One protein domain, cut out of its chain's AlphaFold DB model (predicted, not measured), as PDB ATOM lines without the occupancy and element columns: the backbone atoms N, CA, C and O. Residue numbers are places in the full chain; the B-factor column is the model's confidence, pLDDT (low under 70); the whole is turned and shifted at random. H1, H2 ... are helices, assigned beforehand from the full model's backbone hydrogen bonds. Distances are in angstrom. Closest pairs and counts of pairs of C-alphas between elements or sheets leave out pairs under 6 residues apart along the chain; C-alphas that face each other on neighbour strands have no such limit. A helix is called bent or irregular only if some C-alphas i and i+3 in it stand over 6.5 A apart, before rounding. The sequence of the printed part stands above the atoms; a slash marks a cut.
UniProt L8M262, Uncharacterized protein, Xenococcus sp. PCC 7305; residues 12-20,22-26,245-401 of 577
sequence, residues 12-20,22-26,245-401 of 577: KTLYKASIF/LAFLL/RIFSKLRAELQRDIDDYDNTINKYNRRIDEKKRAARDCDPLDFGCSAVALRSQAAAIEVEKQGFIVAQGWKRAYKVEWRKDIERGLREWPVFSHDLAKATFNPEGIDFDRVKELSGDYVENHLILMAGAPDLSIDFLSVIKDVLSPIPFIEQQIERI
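AT A GLANCE: This is residues 12 to 20, 22 to 26 and 245 to 401 of the 577 residues of an uncharacterized protein of Xenococcus sp. PCC 7305 (UniProt L8M262). A long rod of helices: H3 and the bent H4 run side by side as a hairpin, H4 continues past the beginning of H3, and H5 folds back along its second arm, H4b. Four short helices, H1, H2, H6 and H7, form a loose cluster to one side of the rod. The 171 printed residues include seven named helices, H1 to H7 in chain order, and no named strand: all helix. The whole is extended, with a radius of gyration of the C-alphas of 24.6 A and spans of 93 by 33 by 24 A.

IN THESE COORDINATES: H1 is residues 12 to 20, from C-alpha 12 at (171.747, 86.277, 112.288), and H2 is 22 to 26. H3, residues 245 to 281, is 52.9 A long. H4, residues 291 to 344, was assigned as one helix by its hydrogen bonds, but is bent: C-alphas 311 and 314 are 7.4 A apart. Its arms are H4a, 291 to 311, 30.2 A, and H4b, 314 to 344, 42.7 A. H5, residues 352 to 370, is 25.2 A long. H4b and H5 are irregular: C-alphas 331 and 334 are 7.0 A apart, C-alphas 365 and 368 7.1 A. H6 is 381 to 388; H7, 392 to 398, ends at C-alpha 398 (170.881, 89.838, 128.219).

HOW THE PARTS SIT: H2 touches H7, closest at C-alphas 23 and 398, 4.6 A. H1 is near H5. H3 and H4a form a hairpin, a shallow tilt of 18 degrees, opposite ways; C-alphas 279 and 291 are closest, 4.2 A. H3 residues 247 to 261 touch H4b, C-alphas 251 and 323 closest at 5.5 A. H4b and H5 form another hairpin, with C-alphas 326 and 370 closest at 4.5 A. H6 is near H4b. Every O i to N i+4 pair is within hydrogen-bond range in H1, H2, H3 and H4a; in H4b 25 of 27, H5 13 of 15, H6 2 of 4, and H7 0 of 3, with 2 of 4 O i to N i+3 pairs.

THE WHOLE: The C-alphas of Leu 285 and Glu 348 are farthest apart, 93.4 A. The printed part has two cuts: across the first, where 1 residue is not printed, C-alphas 20 and 22 are 5.4 A apart, and across the second, where 218 residues are not printed, C-alphas 26 and 245 are 17.4 A apart. No link printed whole is long. Model pLDDT is under 70 at 12 to 20, 22 to 26, 360 and 373 to 401.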
ATOM      1  N   LYS A  12     171.391  85.164 111.384       37.50
ATOM      2  CA  LYS A  12     171.747  86.277 112.288       37.50
ATOM      3  C   LYS A  12     170.657  86.595 113.319       37.50
ATOM      4  O   LYS A  12     170.982  87.067 114.403       37.50
ATOM      5  N   THR A  13     169.391  86.340 112.989       39.41
ATOM      6  CA  THR A  13     168.241  86.512 113.893       39.41
ATOM      7  C   THR A  13     168.065  85.297 114.804       39.41
ATOM      8  O   THR A  13     167.864  85.486 115.997       39.41
ATOM      9  N   LEU A  14     168.299  84.075 114.303       36.22
ATOM     10  CA  LEU A  14     168.479  82.875 115.131       36.22
ATOM     11  C   LEU A  14     169.667  83.045 116.079       36.22
ATOM     12  O   LEU A  14     169.503  82.802 117.259       36.22
ATOM     13  N   TYR A  15     170.800  83.599 115.625       36.41
ATOM     14  CA  TYR A  15     171.946  83.906 116.499       36.41
ATOM     15  C   TYR A  15     171.612  84.912 117.614       36.41
ATOM     16  O   TYR A  15     172.225  84.877 118.672       36.41
ATOM     17  N   LYS A  16     170.634  85.805 117.406       36.81
ATOM     18  CA  LYS A  16     170.161  86.758 118.427       36.81
ATOM     19  C   LYS A  16     169.082  86.168 119.337       36.81
ATOM     20  O   LYS A  16     169.109  86.452 120.525       36.81
ATOM     21  N   ALA A  17     168.205  85.304 118.828       37.12
ATOM     22  CA  ALA A  17     167.311  84.492 119.654       37.12
ATOM     23  C   ALA A  17     168.106  83.503 120.531       37.12
ATOM     24  O   ALA A  17     167.780  83.328 121.698       37.12
ATOM     25  N   SER A  18     169.225  82.967 120.025       33.84
ATOM     26  CA  SER A  18     170.203  82.206 120.809       33.84
ATOM     27  C   SER A  18     170.812  83.047 121.932       33.84
ATOM     28  O   SER A  18     170.970  82.535 123.027       33.84
ATOM     29  N   ILE A  19     171.093  84.337 121.713       36.47
ATOM     30  CA  ILE A  19     171.602  85.254 122.753       36.47
ATOM     31  C   ILE A  19     170.546  85.514 123.850       36.47
ATOM     32  O   ILE A  19     170.900  85.554 125.023       36.47
ATOM     33  N   PHE A  20     169.255  85.601 123.500       37.28
ATOM     34  CA  PHE A  20     168.144  85.724 124.463       37.28
ATOM     35  C   PHE A  20     167.837  84.414 125.221       37.28
ATOM     36  O   PHE A  20     167.494  84.453 126.399       37.28
ATOM     37  N   LEU A  22     170.283  82.201 125.905       35.44
ATOM     38  CA  LEU A  22     171.480  82.093 126.711       35.44
ATOM     39  C   LEU A  22     171.387  83.052 127.914       35.44
ATOM     40  O   LEU A  22     171.832  82.684 128.995       35.44
ATOM     41  N   ALA A  23     170.736  84.215 127.749       38.59
ATOM     42  CA  ALA A  23     170.493  85.241 128.774       38.59
ATOM     43  C   ALA A  23     169.692  84.732 129.976       38.59
ATOM     44  O   ALA A  23     170.045  84.957 131.132       38.59
ATOM     45  N   PHE A  24     168.637  83.974 129.687       41.12
ATOM     46  CA  PHE A  24     167.779  83.366 130.695       41.12
ATOM     47  C   PHE A  24     168.512  82.302 131.533       41.12
ATOM     48  O   PHE A  24     168.198  82.097 132.703       41.12
ATOM     49  N   LEU A  25     169.533  81.658 130.960       39.06
ATOM     50  CA  LEU A  25     170.227  80.534 131.579       39.06
ATOM     51  C   LEU A  25     171.475  80.909 132.415       39.06
ATOM     52  O   LEU A  25     171.892  80.070 133.211       39.06
ATOM     53  N   LEU A  26     172.054  82.126 132.343       35.38
ATOM     54  CA  LEU A  26     173.086  82.537 133.335       35.38
ATOM     55  C   LEU A  26     172.565  83.212 134.591       35.38
ATOM     56  O   LEU A  26     173.282  83.200 135.594       35.38
ATOM     57  N   ARG A 245     156.893  81.453 138.984       87.38
ATOM     58  CA  ARG A 245     156.939  82.720 139.720       87.38
ATOM     59  C   ARG A 245     157.291  83.912 138.836       87.38
ATOM     60  O   ARG A 245     156.599  84.937 138.899       87.38
ATOM     61  N   ILE A 246     158.358  83.794 138.045       83.38
ATOM     62  CA  ILE A 246     158.887  84.860 137.182       83.38
ATOM     63  C   ILE A 246     157.801  85.318 136.214       83.38
ATOM     64  O   ILE A 246     157.439  86.498 136.180       83.38
ATOM     65  N   PHE A 247     157.238  84.381 135.457       89.56
ATOM     66  CA  PHE A 247     156.303  84.727 134.397       89.56
ATOM     67  C   PHE A 247     154.913  85.066 134.931       89.56
ATOM     68  O   PHE A 247     154.253  85.941 134.374       89.56
ATOM     69  N   SER A 248     154.499  84.508 136.071       93.88
ATOM     70  CA  SER A 248     153.290  84.971 136.761       93.88
ATOM     71  C   SER A 248     153.394  86.430 137.209       93.88
ATOM     72  O   SER A 248     152.441  87.198 137.054       93.88
ATOM     73  N   LYS A 249     154.563  86.845 137.718       90.12
ATOM     74  CA  LYS A 249     154.829  88.241 138.091       90.12
ATOM     75  C   LYS A 249     154.790  89.161 136.872       90.12
ATOM     76  O   LYS A 249     154.085  90.169 136.901       90.12
ATOM     77  N   LEU A 250     155.500  88.788 135.806       88.62
ATOM     78  CA  LEU A 250     155.551  89.559 134.565       88.62
ATOM     79  C   LEU A 250     154.158  89.708 133.945       88.62
ATOM     80  O   LEU A 250     153.746  90.806 133.590       88.62
ATOM     81  N   ARG A 251     153.380  88.624 133.893       94.88
ATOM     82  CA  ARG A 251     151.992  88.655 133.425       94.88
ATOM     83  C   ARG A 251     151.135  89.639 134.222       94.88
ATOM     84  O   ARG A 251     150.356  90.383 133.629       94.88
ATOM     85  N   ALA A 252     151.271  89.653 135.548       94.12
ATOM     86  CA  ALA A 252     150.547  90.591 136.402       94.12
ATOM     87  C   ALA A 252     150.980  92.049 136.162       94.12
ATOM     88  O   ALA A 252     150.146  92.952 136.183       94.12
ATOM     89  N   GLU A 253     152.264  92.292 135.899       91.44
ATOM     90  CA  GLU A 253     152.782  93.607 135.500       91.44
ATOM     91  C   GLU A 253     152.207  94.064 134.156       91.44
ATOM     92  O   GLU A 253     151.653  95.159 134.075       91.44
ATOM     93  N   LEU A 254     152.221  93.195 133.141       91.81
ATOM     94  CA  LEU A 254     151.613  93.470 131.837       91.81
ATOM     95  C   LEU A 254     150.115  93.763 131.958       91.81
ATOM     96  O   LEU A 254     149.613  94.673 131.299       91.81
ATOM     97  N   GLN A 255     149.403  93.022 132.812       96.19
ATOM     98  CA  GLN A 255     147.987  93.263 133.076       96.19
ATOM     99  C   GLN A 255     147.748  94.665 133.642       96.19
ATOM    100  O   GLN A 255     146.887  95.376 133.131       96.19
ATOM    101  N   ARG A 256     148.537  95.088 134.640       95.44
ATOM    102  CA  ARG A 256     148.421  96.438 135.219       95.44
ATOM    103  C   ARG A 256     148.624  97.526 134.172       95.44
ATOM    104  O   ARG A 256     147.843  98.467 134.116       95.44
ATOM    105  N   ASP A 257     149.608  97.361 133.294       92.94
ATOM    106  CA  ASP A 257     149.864  98.327 132.225       92.94
ATOM    107  C   ASP A 257     148.715  98.407 131.202       92.94
ATOM    108  O   ASP A 257     148.408  99.483 130.680       92.94
ATOM    109  N   ILE A 258     148.084  97.268 130.889       95.19
ATOM    110  CA  ILE A 258     146.899  97.208 130.020       95.19
ATOM    111  C   ILE A 258     145.721  97.918 130.696       95.19
ATOM    112  O   ILE A 258     145.059  98.745 130.063       95.19
ATOM    113  N   ASP A 259     145.499  97.645 131.982       96.62
ATOM    114  CA  ASP A 259     144.428  98.257 132.766       96.62
ATOM    115  C   ASP A 259     144.620  99.775 132.891       96.62
ATOM    116  O   ASP A 259     143.658 100.533 132.766       96.62
ATOM    117  N   ASP A 260     145.852 100.256 133.064       96.50
ATOM    118  CA  ASP A 260     146.170 101.686 133.132       96.50
ATOM    119  C   ASP A 260     145.878 102.420 131.817       96.50
ATOM    120  O   ASP A 260     145.337 103.540 131.825       96.50
ATOM    121  N   TYR A 261     146.167 101.788 130.674       96.50
ATOM    122  CA  TYR A 261     145.753 102.305 129.370       96.50
ATOM    123  C   TYR A 261     144.223 102.396 129.284       96.50
ATOM    124  O   TYR A 261     143.685 103.457 128.951       96.50
ATOM    125  N   ASP A 262     143.511 101.318 129.621       96.88
ATOM    126  CA  ASP A 262     142.049 101.251 129.511       96.88
ATOM    127  C   ASP A 262     141.373 102.259 130.455       96.88
ATOM    128  O   ASP A 262     140.448 102.983 130.071       96.88
ATOM    129  N   ASN A 263     141.905 102.409 131.666       97.88
ATOM    130  CA  ASN A 263     141.488 103.418 132.632       97.88
ATOM    131  C   ASN A 263     141.693 104.843 132.106       97.88
ATOM    132  O   ASN A 263     140.854 105.719 132.342       97.88
ATOM    133  N   THR A 264     142.779 105.091 131.372       97.56
ATOM    134  CA  THR A 264     143.046 106.387 130.737       97.56
ATOM    135  C   THR A 264     142.034 106.684 129.631       97.56
ATOM    136  O   THR A 264     141.456 107.774 129.610       97.56
ATOM    137  N   ILE A 265     141.717 105.706 128.778       97.62
ATOM    138  CA  ILE A 265     140.650 105.832 127.772       97.62
ATOM    139  C   ILE A 265     139.294 106.113 128.435       97.62
ATOM    140  O   ILE A 265     138.568 107.019 128.017       97.62
ATOM    141  N   ASN A 266     138.977 105.417 129.526       97.75
ATOM    142  CA  ASN A 266     137.744 105.635 130.281       97.75
ATOM    143  C   ASN A 266     137.683 107.029 130.931       97.75
ATOM    144  O   ASN A 266     136.606 107.618 131.034       97.75
ATOM    145  N   LYS A 267     138.819 107.604 131.354       98.00
ATOM    146  CA  LYS A 267     138.890 109.005 131.816       98.00
ATOM    147  C   LYS A 267     138.584 109.989 130.684       98.00
ATOM    148  O   LYS A 267     137.822 110.927 130.912       98.00
ATOM    149  N   TYR A 268     139.112 109.770 129.477       98.12
ATOM    150  CA  TYR A 268     138.763 110.594 128.314       98.12
ATOM    151  C   TYR A 268     137.267 110.522 127.996       98.12
ATOM    152  O   TYR A 268     136.624 111.566 127.896       98.12
ATOM    153  N   ASN A 269     136.703 109.312 127.912       97.75
ATOM    154  CA  ASN A 269     135.276 109.117 127.631       97.75
ATOM    155  C   ASN A 269     134.391 109.843 128.658       97.75
ATOM    156  O   ASN A 269     133.501 110.595 128.269       97.75
ATOM    157  N   ARG A 270     134.702 109.729 129.959       98.06
ATOM    158  CA  ARG A 270     133.977 110.456 131.017       98.06
ATOM    159  C   ARG A 270     134.018 111.973 130.828       98.06
ATOM    160  O   ARG A 270     132.964 112.602 130.857       98.06
ATOM    161  N   ARG A 271     135.199 112.551 130.568       97.88
ATOM    162  CA  ARG A 271     135.353 113.998 130.311       97.88
ATOM    163  C   ARG A 271     134.538 114.448 129.093       97.88
ATOM    164  O   ARG A 271     133.907 115.502 129.129       97.88
ATOM    165  N   ILE A 272     134.531 113.656 128.019       97.25
ATOM    166  CA  ILE A 272     133.745 113.929 126.806       97.25
ATOM    167  C   ILE A 272     132.246 113.912 127.125       97.25
ATOM    168  O   ILE A 272     131.522 114.836 126.745       97.25
ATOM    169  N   ASP A 273     131.778 112.899 127.851       97.50
ATOM    170  CA  ASP A 273     130.366 112.735 128.198       97.50
ATOM    171  C   ASP A 273     129.872 113.795 129.184       97.50
ATOM    172  O   ASP A 273     128.741 114.263 129.067       97.50
ATOM    173  N   GLU A 274     130.705 114.217 130.135       97.06
ATOM    174  CA  GLU A 274     130.437 115.359 131.016       97.06
ATOM    175  C   GLU A 274     130.235 116.646 130.214       97.06
ATOM    176  O   GLU A 274     129.224 117.323 130.393       97.06
ATOM    177  N   LYS A 275     131.132 116.953 129.267       96.88
ATOM    178  CA  LYS A 275     131.000 118.144 128.413       96.88
ATOM    179  C   LYS A 275     129.777 118.072 127.504       96.88
ATOM    180  O   LYS A 275     129.068 119.066 127.352       96.88
ATOM    181  N   LYS A 276     129.483 116.898 126.937       95.75
ATOM    182  CA  LYS A 276     128.281 116.677 126.118       95.75
ATOM    183  C   LYS A 276     126.991 116.776 126.934       95.75
ATOM    184  O   LYS A 276     126.013 117.291 126.401       95.75
ATOM    185  N   ARG A 277     126.971 116.291 128.183       96.00
ATOM    186  CA  ARG A 277     125.833 116.435 129.112       96.00
ATOM    187  C   ARG A 277     125.608 117.893 129.481       96.00
ATOM    188  O   ARG A 277     124.549 118.409 129.168       96.00
ATOM    189  N   ALA A 278     126.639 118.580 129.970       93.75
ATOM    190  CA  ALA A 278     126.550 120.001 130.298       93.75
ATOM    191  C   ALA A 278     126.060 120.846 129.106       93.75
ATOM    192  O   ALA A 278     125.250 121.744 129.275       93.75
ATOM    193  N   ALA A 279     126.481 120.517 127.877       92.12
ATOM    194  CA  ALA A 279     125.997 121.199 126.676       92.12
ATOM    195  C   ALA A 279     124.512 120.945 126.357       92.12
ATOM    196  O   ALA A 279     123.909 121.745 125.646       92.12
ATOM    197  N   ARG A 280     123.944 119.809 126.788       92.81
ATOM    198  CA  ARG A 280     122.503 119.522 126.676       92.81
ATOM    199  C   ARG A 280     121.702 120.212 127.772       92.81
ATOM    200  O   ARG A 280     120.564 120.579 127.514       92.81
ATOM    201  N   ASP A 281     122.313 120.386 128.937       93.12
ATOM    202  CA  ASP A 281     121.673 120.956 130.120       93.12
ATOM    203  C   ASP A 281     121.748 122.498 130.154       93.12
ATOM    204  O   ASP A 281     121.142 123.113 131.026       93.12
ATOM    205  N   CYS A 282     122.461 123.141 129.213       90.00
ATOM    206  CA  CYS A 282     122.455 124.602 129.079       90.00
ATOM    207  C   CYS A 282     121.060 125.122 128.698       90.00
ATOM    208  O   CYS A 282     120.525 124.765 127.644       90.00
ATOM    209  N   ASP A 283     120.525 126.039 129.506       83.25
ATOM    210  CA  ASP A 283     119.333 126.813 129.163       83.25
ATOM    211  C   ASP A 283     119.663 127.795 128.017       83.25
ATOM    212  O   ASP A 283     120.672 128.503 128.098       83.25
ATOM    213  N   PRO A 284     118.847 127.883 126.947       73.06
ATOM    214  CA  PRO A 284     119.029 128.865 125.876       73.06
ATOM    215  C   PRO A 284     119.127 130.330 126.335       73.06
ATOM    216  O   PRO A 284     119.644 131.157 125.581       73.06
ATOM    217  N   LEU A 285     118.617 130.661 127.526       76.94
ATOM    218  CA  LEU A 285     118.639 132.003 128.113       76.94
ATOM    219  C   LEU A 285     119.754 132.202 129.159       76.94
ATOM    220  O   LEU A 285     119.943 133.326 129.631       76.94
ATOM    221  N   ASP A 286     120.511 131.157 129.510       78.31
ATOM    222  CA  ASP A 286     121.685 131.266 130.380       78.31
ATOM    223  C   ASP A 286     122.928 131.644 129.563       78.31
ATOM    224  O   ASP A 286     123.651 130.806 129.020       78.31
ATOM    225  N   PHE A 287     123.212 132.945 129.507       72.50
ATOM    226  CA  PHE A 287     124.388 133.486 128.821       72.50
ATOM    227  C   PHE A 287     125.731 133.054 129.447       72.50
ATOM    228  O   PHE A 287     126.778 133.259 128.830       72.50
ATOM    229  N   GLY A 288     125.727 132.440 130.639       78.44
ATOM    230  CA  GLY A 288     126.897 131.812 131.257       78.44
ATOM    231  C   GLY A 288     127.205 130.403 130.729       78.44
ATOM    232  O   GLY A 288     128.332 129.930 130.892       78.44
ATOM    233  N   CYS A 289     126.254 129.745 130.053       85.50
ATOM    234  CA  CYS A 289     126.365 128.365 129.572       85.50
ATOM    235  C   CYS A 289     126.367 128.297 128.036       85.50
ATOM    236  O   CYS A 289     125.333 128.248 127.375       85.50
ATOM    237  N   SER A 290     127.555 128.244 127.424       90.56
ATOM    238  CA  SER A 290     127.669 128.097 125.965       90.56
ATOM    239  C   SER A 290     127.730 126.625 125.545       90.56
ATOM    240  O   SER A 290     128.789 125.990 125.571       90.56
ATOM    241  N   ALA A 291     126.598 126.088 125.074       87.44
ATOM    242  CA  ALA A 291     126.519 124.730 124.524       87.44
ATOM    243  C   ALA A 291     127.491 124.507 123.348       87.44
ATOM    244  O   ALA A 291     128.050 123.419 123.197       87.44
ATOM    245  N   VAL A 292     127.732 125.537 122.525       87.06
ATOM    246  CA  VAL A 292     128.709 125.489 121.423       87.06
ATOM    247  C   VAL A 292     130.129 125.368 121.972       87.06
ATOM    248  O   VAL A 292     130.865 124.482 121.539       87.06
ATOM    249  N   ALA A 293     130.503 126.183 122.964       88.44
ATOM    250  CA  ALA A 293     131.828 126.103 123.576       88.44
ATOM    251  C   ALA A 293     132.070 124.738 124.243       88.44
ATOM    252  O   ALA A 293     133.134 124.146 124.063       88.44
ATOM    253  N   LEU A 294     131.076 124.195 124.953       93.00
ATOM    254  CA  LEU A 294     131.161 122.877 125.593       93.00
ATOM    255  C   LEU A 294     131.293 121.735 124.572       93.00
ATOM    256  O   LEU A 294     132.083 120.814 124.786       93.00
ATOM    257  N   ARG A 295     130.588 121.803 123.434       91.69
ATOM    258  CA  ARG A 295     130.747 120.835 122.332       91.69
ATOM    259  C   ARG A 295     132.125 120.929 121.678       91.69
ATOM    260  O   ARG A 295     132.726 119.889 121.420       91.69
ATOM    261  N   SER A 296     132.656 122.134 121.472       90.56
ATOM    262  CA  SER A 296     134.018 122.328 120.956       90.56
ATOM    263  C   SER A 296     135.079 121.793 121.922       90.56
ATOM    264  O   SER A 296     136.023 121.139 121.487       90.56
ATOM    265  N   GLN A 297     134.899 121.984 123.235       94.38
ATOM    266  CA  GLN A 297     135.759 121.366 124.252       94.38
ATOM    267  C   GLN A 297     135.688 119.835 124.197       94.38
ATOM    268  O   GLN A 297     136.724 119.179 124.234       94.38
ATOM    269  N   ALA A 298     134.492 119.253 124.064       95.06
ATOM    270  CA  ALA A 298     134.342 117.805 123.915       95.06
ATOM    271  C   ALA A 298     135.059 117.275 122.659       95.06
ATOM    272  O   ALA A 298     135.721 116.243 122.727       95.06
ATOM    273  N   ALA A 299     134.970 117.991 121.531       93.69
ATOM    274  CA  ALA A 299     135.671 117.638 120.298       93.69
ATOM    275  C   ALA A 299     137.200 117.716 120.452       93.69
ATOM    276  O   ALA A 299     137.899 116.815 119.997       93.69
ATOM    277  N   ALA A 300     137.719 118.737 121.143       94.88
ATOM    278  CA  ALA A 300     139.148 118.842 121.442       94.88
ATOM    279  C   ALA A 300     139.646 117.657 122.291       94.88
ATOM    280  O   ALA A 300     140.674 117.064 121.976       94.88
ATOM    281  N   ILE A 301     138.877 117.249 123.308       96.38
ATOM    282  CA  ILE A 301     139.208 116.085 124.148       96.38
ATOM    283  C   ILE A 301     139.148 114.776 123.340       96.38
ATOM    284  O   ILE A 301     139.954 113.877 123.574       96.38
ATOM    285  N   GLU A 302     138.237 114.647 122.369       96.31
ATOM    286  CA  GLU A 302     138.229 113.488 121.462       96.31
ATOM    287  C   GLU A 302     139.511 113.435 120.618       96.31
ATOM    288  O   GLU A 302     140.091 112.363 120.470       96.31
ATOM    289  N   VAL A 303     140.011 114.575 120.128       94.62
ATOM    290  CA  VAL A 303     141.298 114.632 119.409       94.62
ATOM    291  C   VAL A 303     142.465 114.241 120.324       94.62
ATOM    292  O   VAL A 303     143.302 113.441 119.907       94.62
ATOM    293  N   GLU A 304     142.501 114.720 121.576       96.00
ATOM    294  CA  GLU A 304     143.497 114.290 122.578       96.00
ATOM    295  C   GLU A 304     143.469 112.766 122.776       96.00
ATOM    296  O   GLU A 304     144.509 112.103 122.736       96.00
ATOM    297  N   LYS A 305     142.269 112.196 122.939       97.31
ATOM    298  CA  LYS A 305     142.061 110.753 123.085       97.31
ATOM    299  C   LYS A 305     142.559 109.984 121.862       97.31
ATOM    300  O   LYS A 305     143.261 108.992 122.033       97.31
ATOM    301  N   GLN A 306     142.228 110.418 120.645       94.50
ATOM    302  CA  GLN A 306     142.715 109.765 119.424       94.50
ATOM    303  C   GLN A 306     144.240 109.857 119.310       94.50
ATOM    304  O   GLN A 306     144.885 108.864 118.980       94.50
ATOM    305  N   GLY A 307     144.832 111.001 119.669       91.19
ATOM    306  CA  GLY A 307     146.284 111.155 119.758       91.19
ATOM    307  C   GLY A 307     146.915 110.151 120.728       91.19
ATOM    308  O   GLY A 307     147.890 109.487 120.381       91.19
ATOM    309  N   PHE A 308     146.318 109.965 121.909       94.06
ATOM    310  CA  PHE A 308     146.752 108.955 122.874       94.06
ATOM    311  C   PHE A 308     146.595 107.520 122.340       94.06
ATOM    312  O   PHE A 308     147.513 106.714 122.491       94.06
ATOM    313  N   ILE A 309     145.475 107.196 121.681       92.75
ATOM    314  CA  ILE A 309     145.241 105.874 121.075       92.75
ATOM    315  C   ILE A 309     146.298 105.570 120.013       92.75
ATOM    316  O   ILE A 309     146.870 104.486 120.036       92.75
ATOM    317  N   VAL A 310     146.604 106.511 119.121       87.31
ATOM    318  CA  VAL A 310     147.638 106.320 118.091       87.31
ATOM    319  C   VAL A 310     149.022 106.171 118.730       87.31
ATOM    320  O   VAL A 310     149.789 105.293 118.341       87.31
ATOM    321  N   ALA A 311     149.330 106.978 119.749       86.25
ATOM    322  CA  ALA A 311     150.637 106.962 120.401       86.25
ATOM    323  C   ALA A 311     150.888 105.710 121.261       86.25
ATOM    324  O   ALA A 311     152.024 105.242 121.328       86.25
ATOM    325  N   GLN A 312     149.859 105.184 121.937       89.50
ATOM    326  CA  GLN A 312     150.002 104.135 122.962       89.50
ATOM    327  C   GLN A 312     149.241 102.837 122.650       89.50
ATOM    328  O   GLN A 312     149.522 101.800 123.249       89.50
ATOM    329  N   GLY A 313     148.283 102.854 121.719       84.12
ATOM    330  CA  GLY A 313     147.416 101.707 121.422       84.12
ATOM    331  C   GLY A 313     148.178 100.493 120.901       84.12
ATOM    332  O   GLY A 313     147.858  99.366 121.269       84.12
ATOM    333  N   TRP A 314     149.244 100.713 120.130       84.75
ATOM    334  CA  TRP A 314     150.119  99.636 119.665       84.75
ATOM    335  C   TRP A 314     150.891  98.973 120.820       84.75
ATOM    336  O   TRP A 314     151.015  97.751 120.838       84.75
ATOM    337  N   LYS A 315     151.336  99.745 121.830       85.06
ATOM    338  CA  LYS A 315     151.997  99.199 123.030       85.06
ATOM    339  C   LYS A 315     151.041  98.310 123.810       85.06
ATOM    340  O   LYS A 315     151.416  97.215 124.216       85.06
ATOM    341  N   ARG A 316     149.796  98.764 123.986       91.44
ATOM    342  CA  ARG A 316     148.739  97.963 124.615       91.44
ATOM    343  C   ARG A 316     148.489  96.673 123.830       91.44
ATOM    344  O   ARG A 316     148.436  95.614 124.439       91.44
ATOM    345  N   ALA A 317     148.356  96.749 122.504       88.06
ATOM    346  CA  ALA A 317     148.123  95.574 121.660       88.06
ATOM    347  C   ALA A 317     149.245  94.532 121.796       88.06
ATOM    348  O   ALA A 317     148.962  93.364 122.030       88.06
ATOM    349  N   TYR A 318     150.506  94.969 121.752       85.75
ATOM    350  CA  TYR A 318     151.654  94.089 121.970       85.75
ATOM    351  C   TYR A 318     151.647  93.450 123.369       85.75
ATOM    352  O   TYR A 318     151.780  92.236 123.484       85.75
ATOM    353  N   LYS A 319     151.416  94.234 124.436       88.62
ATOM    354  CA  LYS A 319     151.351  93.704 125.811       88.62
ATOM    355  C   LYS A 319     150.225  92.683 125.996       88.62
ATOM    356  O   LYS A 319     150.389  91.745 126.768       88.62
ATOM    357  N   VAL A 320     149.098  92.846 125.295       93.12
ATOM    358  CA  VAL A 320     147.997  91.869 125.307       93.12
ATOM    359  C   VAL A 320     148.433  90.534 124.706       93.12
ATOM    360  O   VAL A 320     148.128  89.502 125.297       93.12
ATOM    361  N   GLU A 321     149.133  90.534 123.569       92.06
ATOM    362  CA  GLU A 321     149.630  89.286 122.970       92.06
ATOM    363  C   GLU A 321     150.734  88.655 123.820       92.06
ATOM    364  O   GLU A 321     150.611  87.488 124.176       92.06
ATOM    365  N   TRP A 322     151.691  89.449 124.309       91.75
ATOM    366  CA  TRP A 322     152.735  88.966 125.216       91.75
ATOM    367  C   TRP A 322     152.152  88.325 126.489       91.75
ATOM    368  O   TRP A 322     152.575  87.254 126.925       91.75
ATOM    369  N   ARG A 323     151.101  88.921 127.070       95.50
ATOM    370  CA  ARG A 323     150.388  88.318 128.206       95.50
ATOM    371  C   ARG A 323     149.812  86.942 127.845       95.50
ATOM    372  O   ARG A 323     149.887  86.026 128.662       95.50
ATOM    373  N   LYS A 324     149.257  86.783 126.638       96.06
ATOM    374  CA  LYS A 324     148.734  85.494 126.157       96.06
ATOM    375  C   LYS A 324     149.848  84.483 125.890       96.06
ATOM    376  O   LYS A 324     149.626  83.304 126.147       96.06
ATOM    377  N   ASP A 325     151.016  84.906 125.405       93.56
ATOM    378  CA  ASP A 325     152.189  84.031 125.262       93.56
ATOM    379  C   ASP A 325     152.608  83.445 126.604       93.56
ATOM    380  O   ASP A 325     152.795  82.234 126.725       93.56
ATOM    381  N   ILE A 326     152.658  84.289 127.638       95.00
ATOM    382  CA  ILE A 326     152.917  83.849 129.010       95.00
ATOM    383  C   ILE A 326     151.859  82.847 129.479       95.00
ATOM    384  O   ILE A 326     152.206  81.799 130.016       95.00
ATOM    385  N   GLU A 327     150.573  83.137 129.271       97.31
ATOM    386  CA  GLU A 327     149.489  82.223 129.653       97.31
ATOM    387  C   GLU A 327     149.587  80.866 128.938       97.31
ATOM    388  O   GLU A 327     149.381  79.836 129.581       97.31
ATOM    389  N   ARG A 328     149.926  80.853 127.640       97.62
ATOM    390  CA  ARG A 328     150.120  79.624 126.858       97.62
ATOM    391  C   ARG A 328     151.315  78.819 127.352       97.62
ATOM    392  O   ARG A 328     151.162  77.630 127.603       97.62
ATOM    393  N   GLY A 329     152.471  79.457 127.521       95.75
ATOM    394  CA  GLY A 329     153.675  78.762 127.968       95.75
ATOM    395  C   GLY A 329     153.540  78.218 129.391       95.75
ATOM    396  O   GLY A 329     153.782  77.037 129.617       95.75
ATOM    397  N   LEU A 330     153.012  79.010 130.333       97.06
ATOM    398  CA  LEU A 330     152.722  78.519 131.689       97.06
ATOM    399  C   LEU A 330     151.722  77.352 131.690       97.06
ATOM    400  O   LEU A 330     151.817  76.470 132.537       97.06
ATOM    401  N   ARG A 331     150.766  77.323 130.757       98.00
ATOM    402  CA  ARG A 331     149.819  76.206 130.623       98.00
ATOM    403  C   ARG A 331     150.471  74.927 130.097       98.00
ATOM    404  O   ARG A 331     150.022  73.850 130.480       98.00
ATOM    405  N   GLU A 332     151.518  75.040 129.285       97.94
ATOM    406  CA  GLU A 332     152.285  73.894 128.779       97.94
ATOM    407  C   GLU A 332     153.369  73.420 129.763       97.94
ATOM    408  O   GLU A 332     153.801  72.269 129.710       97.94
ATOM    409  N   TRP A 333     153.769  74.266 130.718       95.94
ATOM    410  CA  TRP A 333     154.821  73.967 131.696       95.94
ATOM    411  C   TRP A 333     154.667  72.615 132.417       95.94
ATOM    412  O   TRP A 333     155.656  71.883 132.467       95.94
ATOM    413  N   PRO A 334     153.473  72.198 132.905       97.62
ATOM    414  CA  PRO A 334     153.318  70.882 133.529       97.62
ATOM    415  C   PRO A 334     153.623  69.705 132.593       97.62
ATOM    416  O   PRO A 334     154.108  68.674 133.052       97.62
ATOM    417  N   VAL A 335     153.329  69.839 131.295       97.75
ATOM    418  CA  VAL A 335     153.607  68.794 130.294       97.75
ATOM    419  C   VAL A 335     155.107  68.709 130.048       97.75
ATOM    420  O   VAL A 335     155.676  67.622 130.121       97.75
ATOM    421  N   PHE A 336     155.759  69.856 129.860       91.56
ATOM    422  CA  PHE A 336     157.210  69.922 129.727       91.56
ATOM    423  C   PHE A 336     157.933  69.328 130.946       91.56
ATOM    424  O   PHE A 336     158.801  68.472 130.781       91.56
ATOM    425  N   SER A 337     157.549  69.728 132.163       88.69
ATOM    426  CA  SER A 337     158.120  69.196 133.409       88.69
ATOM    427  C   SER A 337     157.933  67.676 133.511       88.69
ATOM    428  O   SER A 337     158.880  66.958 133.836       88.69
ATOM    429  N   HIS A 338     156.749  67.166 133.159       96.31
ATOM    430  CA  HIS A 338     156.461  65.735 133.166       96.31
ATOM    431  C   HIS A 338     157.321  64.941 132.178       96.31
ATOM    432  O   HIS A 338     157.899  63.914 132.540       96.31
ATOM    433  N   ASP A 339     157.425  65.407 130.934       93.06
ATOM    434  CA  ASP A 339     158.213  64.729 129.904       93.06
ATOM    435  C   ASP A 339     159.712  64.794 130.223       93.06
ATOM    436  O   ASP A 339     160.440  63.813 130.035       93.06
ATOM    437  N   LEU A 340     160.169  65.914 130.791       82.12
ATOM    438  CA  LEU A 340     161.528  66.061 131.300       82.12
ATOM    439  C   LEU A 340     161.801  65.081 132.449       82.12
ATOM    440  O   LEU A 340     162.858  64.447 132.472       82.12
ATOM    441  N   ALA A 341     160.850  64.906 133.370       84.44
ATOM    442  CA  ALA A 341     160.943  63.938 134.459       84.44
ATOM    443  C   ALA A 341     160.996  62.495 133.935       84.44
ATOM    444  O   ALA A 341     161.811  61.709 134.412       84.44
ATOM    445  N   LYS A 342     160.208  62.148 132.906       90.88
ATOM    446  CA  LYS A 342     160.283  60.834 132.240       90.88
ATOM    447  C   LYS A 342     161.666  60.559 131.656       90.88
ATOM    448  O   LYS A 342     162.186  59.461 131.833       90.88
ATOM    449  N   ALA A 343     162.268  61.542 130.991       79.75
ATOM    450  CA  ALA A 343     163.600  61.401 130.402       79.75
ATOM    451  C   ALA A 343     164.717  61.375 131.464       79.75
ATOM    452  O   ALA A 343     165.691  60.633 131.337       79.75
ATOM    453  N   THR A 344     164.571  62.158 132.536       74.44
ATOM    454  CA  THR A 344     165.597  62.314 133.582       74.44
ATOM    455  C   THR A 344     165.563  61.186 134.612       74.44
ATOM    456  O   THR A 344     166.602  60.732 135.085       74.44
ATOM    457  N   PHE A 345     164.377  60.714 134.978       81.50
ATOM    458  CA  PHE A 345     164.187  59.757 136.067       81.50
ATOM    459  C   PHE A 345     163.848  58.351 135.580       81.50
ATOM    460  O   PHE A 345     163.332  57.544 136.350       81.50
ATOM    461  N   ASN A 346     164.153  58.039 134.321       80.12
ATOM    462  CA  ASN A 346     163.991  56.702 133.769       80.12
ATOM    463  C   ASN A 346     164.805  55.669 134.597       80.12
ATOM    464  O   ASN A 346     165.997  55.887 134.848       80.12
ATOM    465  N   PRO A 347     164.201  54.540 135.028       78.38
ATOM    466  CA  PRO A 347     164.876  53.507 135.818       78.38
ATOM    467  C   PRO A 347     166.102  52.878 135.150       78.38
ATOM    468  O   PRO A 347     166.960  52.354 135.866       78.38
ATOM    469  N   GLU A 348     166.177  52.927 133.818       80.00
ATOM    470  CA  GLU A 348     167.302  52.438 133.009       80.00
ATOM    471  C   GLU A 348     168.444  53.466 132.890       80.00
ATOM    472  O   GLU A 348     169.525  53.150 132.396       80.00
ATOM    473  N   GLY A 349     168.234  54.691 133.381       73.06
ATOM    474  CA  GLY A 349     169.197  55.787 133.348       73.06
ATOM    475  C   GLY A 349     168.679  57.016 132.604       73.06
ATOM    476  O   GLY A 349     167.679  56.965 131.899       73.06
ATOM    477  N   ILE A 350     169.380  58.139 132.775       76.12
ATOM    478  CA  ILE A 350     169.022  59.432 132.175       76.12
ATOM    479  C   ILE A 350     169.147  59.363 130.644       76.12
ATOM    480  O   ILE A 350     170.217  59.025 130.130       76.12
ATOM    481  N   ASP A 351     168.098  59.772 129.925       79.06
ATOM    482  CA  ASP A 351     168.114  59.987 128.473       79.06
ATOM    483  C   ASP A 351     168.494  61.444 128.157       79.06
ATOM    484  O   ASP A 351     167.647  62.333 128.024       79.06
ATOM    485  N   PHE A 352     169.801  61.709 128.085       73.31
ATOM    486  CA  PHE A 352     170.331  63.057 127.859       73.31
ATOM    487  C   PHE A 352     169.924  63.656 126.507       73.31
ATOM    488  O   PHE A 352     169.728  64.873 126.419       73.31
ATOM    489  N   ASP A 353     169.790  62.829 125.468       76.44
ATOM    490  CA  ASP A 353     169.396  63.295 124.138       76.44
ATOM    491  C   ASP A 353     167.946  63.781 124.166       76.44
ATOM    492  O   ASP A 353     167.661  64.900 123.724       76.44
ATOM    493  N   ARG A 354     167.049  63.009 124.794       81.38
ATOM    494  CA  ARG A 354     165.650  63.407 124.961       81.38
ATOM    495  C   ARG A 354     165.490  64.629 125.865       81.38
ATOM    496  O   ARG A 354     164.700  65.512 125.544       81.38
ATOM    497  N   VAL A 355     166.251  64.724 126.960       71.25
ATOM    498  CA  VAL A 355     166.273  65.917 127.834       71.25
ATOM    499  C   VAL A 355     166.627  67.175 127.035       71.25
ATOM    500  O   VAL A 355     165.974  68.214 127.181       71.25
ATOM    501  N   LYS A 356     167.651  67.092 126.176       70.50
ATOM    502  CA  LYS A 356     168.104  68.214 125.348       70.50
ATOM    503  C   LYS A 356     167.069  68.605 124.293       70.50
ATOM    504  O   LYS A 356     166.852  69.798 124.096       70.50
ATOM    505  N   GLU A 357     166.454  67.621 123.642       78.56
ATOM    506  CA  GLU A 357     165.379  67.823 122.667       78.56
ATOM    507  C   GLU A 357     164.185  68.544 123.307       78.56
ATOM    508  O   GLU A 357     163.861  69.656 122.902       78.56
ATOM    509  N   LEU A 358     163.619  67.982 124.383       75.62
ATOM    510  CA  LEU A 358     162.478  68.555 125.107       75.62
ATOM    511  C   LEU A 358     162.744  69.987 125.579       75.62
ATOM    512  O   LEU A 358     161.892  70.868 125.448       75.62
ATOM    513  N   SER A 359     163.937  70.224 126.136       72.81
ATOM    514  CA  SER A 359     164.337  71.553 126.599       72.81
ATOM    515  C   SER A 359     164.430  72.539 125.438       72.81
ATOM    516  O   SER A 359     163.968  73.669 125.569       72.81
ATOM    517  N   GLY A 360     165.001  72.121 124.303       67.31
ATOM    518  CA  GLY A 360     165.070  72.932 123.089       67.31
ATOM    519  C   GLY A 360     163.685  73.295 122.558       67.31
ATOM    520  O   GLY A 360     163.421  74.471 122.311       67.31
ATOM    521  N   ASP A 361     162.790  72.312 122.478       77.12
ATOM    522  CA  ASP A 361     161.433  72.480 121.958       77.12
ATOM    523  C   ASP A 361     160.602  73.444 122.809       77.12
ATOM    524  O   ASP A 361     159.973  74.356 122.270       77.12
ATOM    525  N   TYR A 362     160.601  73.289 124.138       79.56
ATOM    526  CA  TYR A 362     159.844  74.197 125.009       79.56
ATOM    527  C   TYR A 362     160.371  75.630 124.908       79.56
ATOM    528  O   TYR A 362     159.625  76.612 124.888       79.56
ATOM    529  N   VAL A 363     161.690  75.750 124.834       73.50
ATOM    530  CA  VAL A 363     162.362  77.030 124.749       73.50
ATOM    531  C   VAL A 363     162.030  77.754 123.437       73.50
ATOM    532  O   VAL A 363     161.679  78.936 123.475       73.50
ATOM    533  N   GLU A 364     162.097  77.054 122.304       71.50
ATOM    534  CA  GLU A 364     161.778  77.596 120.978       71.50
ATOM    535  C   GLU A 364     160.297  77.967 120.846       71.50
ATOM    536  O   GLU A 364     159.979  79.047 120.347       71.50
ATOM    537  N   ASN A 365     159.395  77.112 121.335       81.38
ATOM    538  CA  ASN A 365     157.956  77.263 121.113       81.38
ATOM    539  C   ASN A 365     157.239  78.117 122.168       81.38
ATOM    540  O   ASN A 365     156.149  78.627 121.902       81.38
ATOM    541  N   HIS A 366     157.814  78.273 123.364       85.94
ATOM    542  CA  HIS A 366     157.158  78.970 124.470       85.94
ATOM    543  C   HIS A 366     158.057  80.019 125.103       85.94
ATOM    544  O   HIS A 366     157.718  81.200 125.077       85.94
ATOM    545  N   LEU A 367     159.202  79.625 125.662       75.88
ATOM    546  CA  LEU A 367     159.961  80.503 126.558       75.88
ATOM    547  C   LEU A 367     160.393  81.821 125.895       75.88
ATOM    548  O   LEU A 367     160.291  82.880 126.512       75.88
ATOM    549  N   ILE A 368     160.830  81.771 124.633       70.94
ATOM    550  CA  ILE A 368     161.212  82.962 123.858       70.94
ATOM    551  C   ILE A 368     160.033  83.939 123.712       70.94
ATOM    552  O   ILE A 368     160.201  85.146 123.897       70.94
ATOM    553  N   LEU A 369     158.833  83.424 123.438       81.19
ATOM    554  CA  LEU A 369     157.612  84.225 123.306       81.19
ATOM    555  C   LEU A 369     157.170  84.785 124.663       81.19
ATOM    556  O   LEU A 369     156.874  85.972 124.792       81.19
ATOM    557  N   MET A 370     157.230  83.967 125.718       83.31
ATOM    558  CA  MET A 370     156.954  84.398 127.092       83.31
ATOM    559  C   MET A 370     157.905  85.511 127.554       83.31
ATOM    560  O   MET A 370     157.523  86.335 128.383       83.31
ATOM    561  N   ALA A 371     159.130  85.561 127.025       76.94
ATOM    562  CA  ALA A 371     160.107  86.620 127.282       76.94
ATOM    563  C   ALA A 371     159.864  87.905 126.460       76.94
ATOM    564  O   ALA A 371     160.595  88.882 126.627       76.94
ATOM    565  N   GLY A 372     158.836  87.929 125.605       73.56
ATOM    566  CA  GLY A 372     158.419  89.099 124.830       73.56
ATOM    567  C   GLY A 372     158.965  89.131 123.405       73.56
ATOM    568  O   GLY A 372     158.897  90.170 122.743       73.56
ATOM    569  N   ALA A 373     159.521  88.032 122.891       69.62
ATOM    570  CA  ALA A 373     159.874  87.997 121.479       69.62
ATOM    571  C   ALA A 373     158.603  88.130 120.617       69.62
ATOM    572  O   ALA A 373     157.619  87.440 120.867       69.62
ATOM    573  N   PRO A 374     158.594  89.024 119.615       63.03
ATOM    574  CA  PRO A 374     157.444  89.190 118.740       63.03
ATOM    575  C   PRO A 374     157.244  87.968 117.833       63.03
ATOM    576  O   PRO A 374     158.204  87.457 117.258       63.03
ATOM    577  N   ASP A 375     155.983  87.606 117.597       55.19
ATOM    578  CA  ASP A 375     155.574  86.493 116.722       55.19
ATOM    579  C   ASP A 375     155.907  86.680 115.224       55.19
ATOM    580  O   ASP A 375     155.696  85.773 114.419       55.19
ATOM    581  N   LEU A 376     156.408  87.845 114.790       42.44
ATOM    582  CA  LEU A 376     156.593  88.154 113.368       42.44
ATOM    583  C   LEU A 376     157.937  88.814 113.056       42.44
ATOM    584  O   LEU A 376     158.347  89.818 113.638       42.44
ATOM    585  N   SER A 377     158.603  88.229 112.063       48.06
ATOM    586  CA  SER A 377     159.833  88.734 111.472       48.06
ATOM    587  C   SER A 377     159.575  89.915 110.529       48.06
ATOM    588  O   SER A 377     158.584  89.951 109.803       48.06
ATOM    589  N   ILE A 378     160.593  90.783 110.482       36.22
ATOM    590  CA  ILE A 378     160.846  91.901 109.556       36.22
ATOM    591  C   ILE A 378     160.305  93.260 110.070       36.22
ATOM    592  O   ILE A 378     159.126  93.562 109.970       36.22
ATOM    593  N   ASP A 379     161.237  94.074 110.595       46.09
ATOM    594  CA  ASP A 379     161.117  95.454 111.128       46.09
ATOM    595  C   ASP A 379     160.559  95.685 112.549       46.09
ATOM    596  O   ASP A 379     159.665  96.495 112.775       46.09
ATOM    597  N   PHE A 380     161.189  95.061 113.555       48.44
ATOM    598  CA  PHE A 380     160.809  95.213 114.976       48.44
ATOM    599  C   PHE A 380     161.898  95.793 115.909       48.44
ATOM    600  O   PHE A 380     161.711  95.886 117.122       48.44
ATOM    601  N   LEU A 381     163.059  96.203 115.385       41.25
ATOM    602  CA  LEU A 381     164.212  96.597 116.218       41.25
ATOM    603  C   LEU A 381     164.016  97.903 117.013       41.25
ATOM    604  O   LEU A 381     164.635  98.057 118.063       41.25
ATOM    605  N   SER A 382     163.160  98.825 116.563       46.88
ATOM    606  CA  SER A 382     162.804 100.031 117.333       46.88
ATOM    607  C   SER A 382     161.813  99.742 118.466       46.88
ATOM    608  O   SER A 382     161.841 100.412 119.493       46.88
ATOM    609  N   VAL A 383     160.979  98.707 118.312       50.31
ATOM    610  CA  VAL A 383     159.944  98.317 119.280       50.31
ATOM    611  C   VAL A 383     160.548  97.679 120.529       50.31
ATOM    612  O   VAL A 383     160.116  97.967 121.642       50.31
ATOM    613  N   ILE A 384     161.592  96.866 120.345       51.25
ATOM    614  CA  ILE A 384     162.335  96.212 121.432       51.25
ATOM    615  C   ILE A 384     162.825  97.253 122.442       51.25
ATOM    616  O   ILE A 384     162.663  97.065 123.641       51.25
ATOM    617  N   LYS A 385     163.366  98.384 121.980       50.78
ATOM    618  CA  LYS A 385     163.988  99.365 122.874       50.78
ATOM    619  C   LYS A 385     162.960 100.165 123.682       50.78
ATOM    620  O   LYS A 385     163.093 100.247 124.893       50.78
ATOM    621  N   ASP A 386     161.897 100.672 123.060       53.44
ATOM    622  CA  ASP A 386     160.917 101.536 123.746       53.44
ATOM    623  C   ASP A 386     159.905 100.775 124.625       53.44
ATOM    624  O   ASP A 386     159.217 101.385 125.452       53.44
ATOM    625  N   VAL A 387     159.766  99.462 124.418       54.47
ATOM    626  CA  VAL A 387     158.870  98.598 125.201       54.47
ATOM    627  C   VAL A 387     159.620  97.822 126.283       54.47
ATOM    628  O   VAL A 387     159.058  97.642 127.362       54.47
ATOM    629  N   LEU A 388     160.869  97.402 126.032       51.09
ATOM    630  CA  LEU A 388     161.655  96.615 126.991       51.09
ATOM    631  C   LEU A 388     162.559  97.471 127.895       51.09
ATOM    632  O   LEU A 388     162.793  97.060 129.027       51.09
ATOM    633  N   SER A 389     162.998  98.676 127.488       49.38
ATOM    634  CA  SER A 389     163.845  99.533 128.350       49.38
ATOM    635  C   SER A 389     163.210 100.006 129.672       49.38
ATOM    636  O   SER A 389     163.957 100.260 130.615       49.38
ATOM    637  N   PRO A 390     161.874 100.161 129.817       49.56
ATOM    638  CA  PRO A 390     161.271 100.450 131.114       49.56
ATOM    639  C   PRO A 390     161.111  99.209 132.005       49.56
ATOM    640  O   PRO A 390     160.589  99.339 133.110       49.56
ATOM    641  N   ILE A 391     161.561  98.026 131.565       50.12
ATOM    642  CA  ILE A 391     161.589  96.795 132.361       50.12
ATOM    643  C   ILE A 391     163.066  96.469 132.674       50.12
ATOM    644  O   ILE A 391     163.680  95.670 131.967       50.12
ATOM    645  N   PRO A 392     163.658  97.055 133.742       45.59
ATOM    646  CA  PRO A 392     165.070  96.872 134.116       45.59
ATOM    647  C   PRO A 392     165.518  95.409 134.216       45.59
ATOM    648  O   PRO A 392     166.700  95.098 134.095       45.59
ATOM    649  N   PHE A 393     164.560  94.512 134.454       44.16
ATOM    650  CA  PHE A 393     164.775  93.081 134.588       44.16
ATOM    651  C   PHE A 393     165.206  92.397 133.285       44.16
ATOM    652  O   PHE A 393     165.854  91.368 133.363       44.16
ATOM    653  N   ILE A 394     164.879  92.927 132.102       44.94
ATOM    654  CA  ILE A 394     165.199  92.263 130.826       44.94
ATOM    655  C   ILE A 394     166.604  92.650 130.345       44.94
ATOM    656  O   ILE A 394     167.382  91.777 129.972       44.94
ATOM    657  N   GLU A 395     166.980  93.932 130.423       40.62
ATOM    658  CA  GLU A 395     168.300  94.409 129.975       40.62
ATOM    659  C   GLU A 395     169.469  93.824 130.789       40.62
ATOM    660  O   GLU A 395     170.472  93.424 130.204       40.62
ATOM    661  N   GLN A 396     169.341  93.694 132.114       44.09
ATOM    662  CA  GLN A 396     170.424  93.180 132.972       44.09
ATOM    663  C   GLN A 396     170.759  91.701 132.732       44.09
ATOM    664  O   GLN A 396     171.856  91.258 133.064       44.09
ATOM    665  N   GLN A 397     169.834  90.946 132.141       44.56
ATOM    666  CA  GLN A 397     169.970  89.502 131.961       44.56
ATOM    667  C   GLN A 397     170.563  89.139 130.593       44.56
ATOM    668  O   GLN A 397     171.112  88.056 130.422       44.56
ATOM    669  N   ILE A 398     170.508  90.063 129.626       37.00
ATOM    670  CA  ILE A 398     170.881  89.838 128.219       37.00
ATOM    671  C   ILE A 398     172.401  89.883 127.962       37.00
ATOM    672  O   ILE A 398     172.873  89.284 126.997       37.00
ATOM    673  N   GLU A 399     173.200  90.549 128.801       37.81
ATOM    674  CA  GLU A 399     174.588  90.918 128.451       37.81
ATOM    675  C   GLU A 399     175.702  89.901 128.806       37.81
ATOM    676  O   GLU A 399     176.849  90.123 128.421       37.81
ATOM    677  N   ARG A 400     175.443  88.785 129.508       44.62
ATOM    678  CA  ARG A 400     176.515  88.019 130.205       44.62
ATOM    679  C   ARG A 400     176.878  86.623 129.690       44.62
ATOM    680  O   ARG A 400     177.429  85.835 130.448       44.62
ATOM    681  N   ILE A 401     176.631  86.276 128.428       42.25
ATOM    682  CA  ILE A 401     176.630  84.855 128.048       42.25
ATOM    683  C   ILE A 401     177.459  84.496 126.811       42.25
ATOM    684  O   ILE A 401     177.042  84.725 125.677       42.25
TER     685      ILE A 401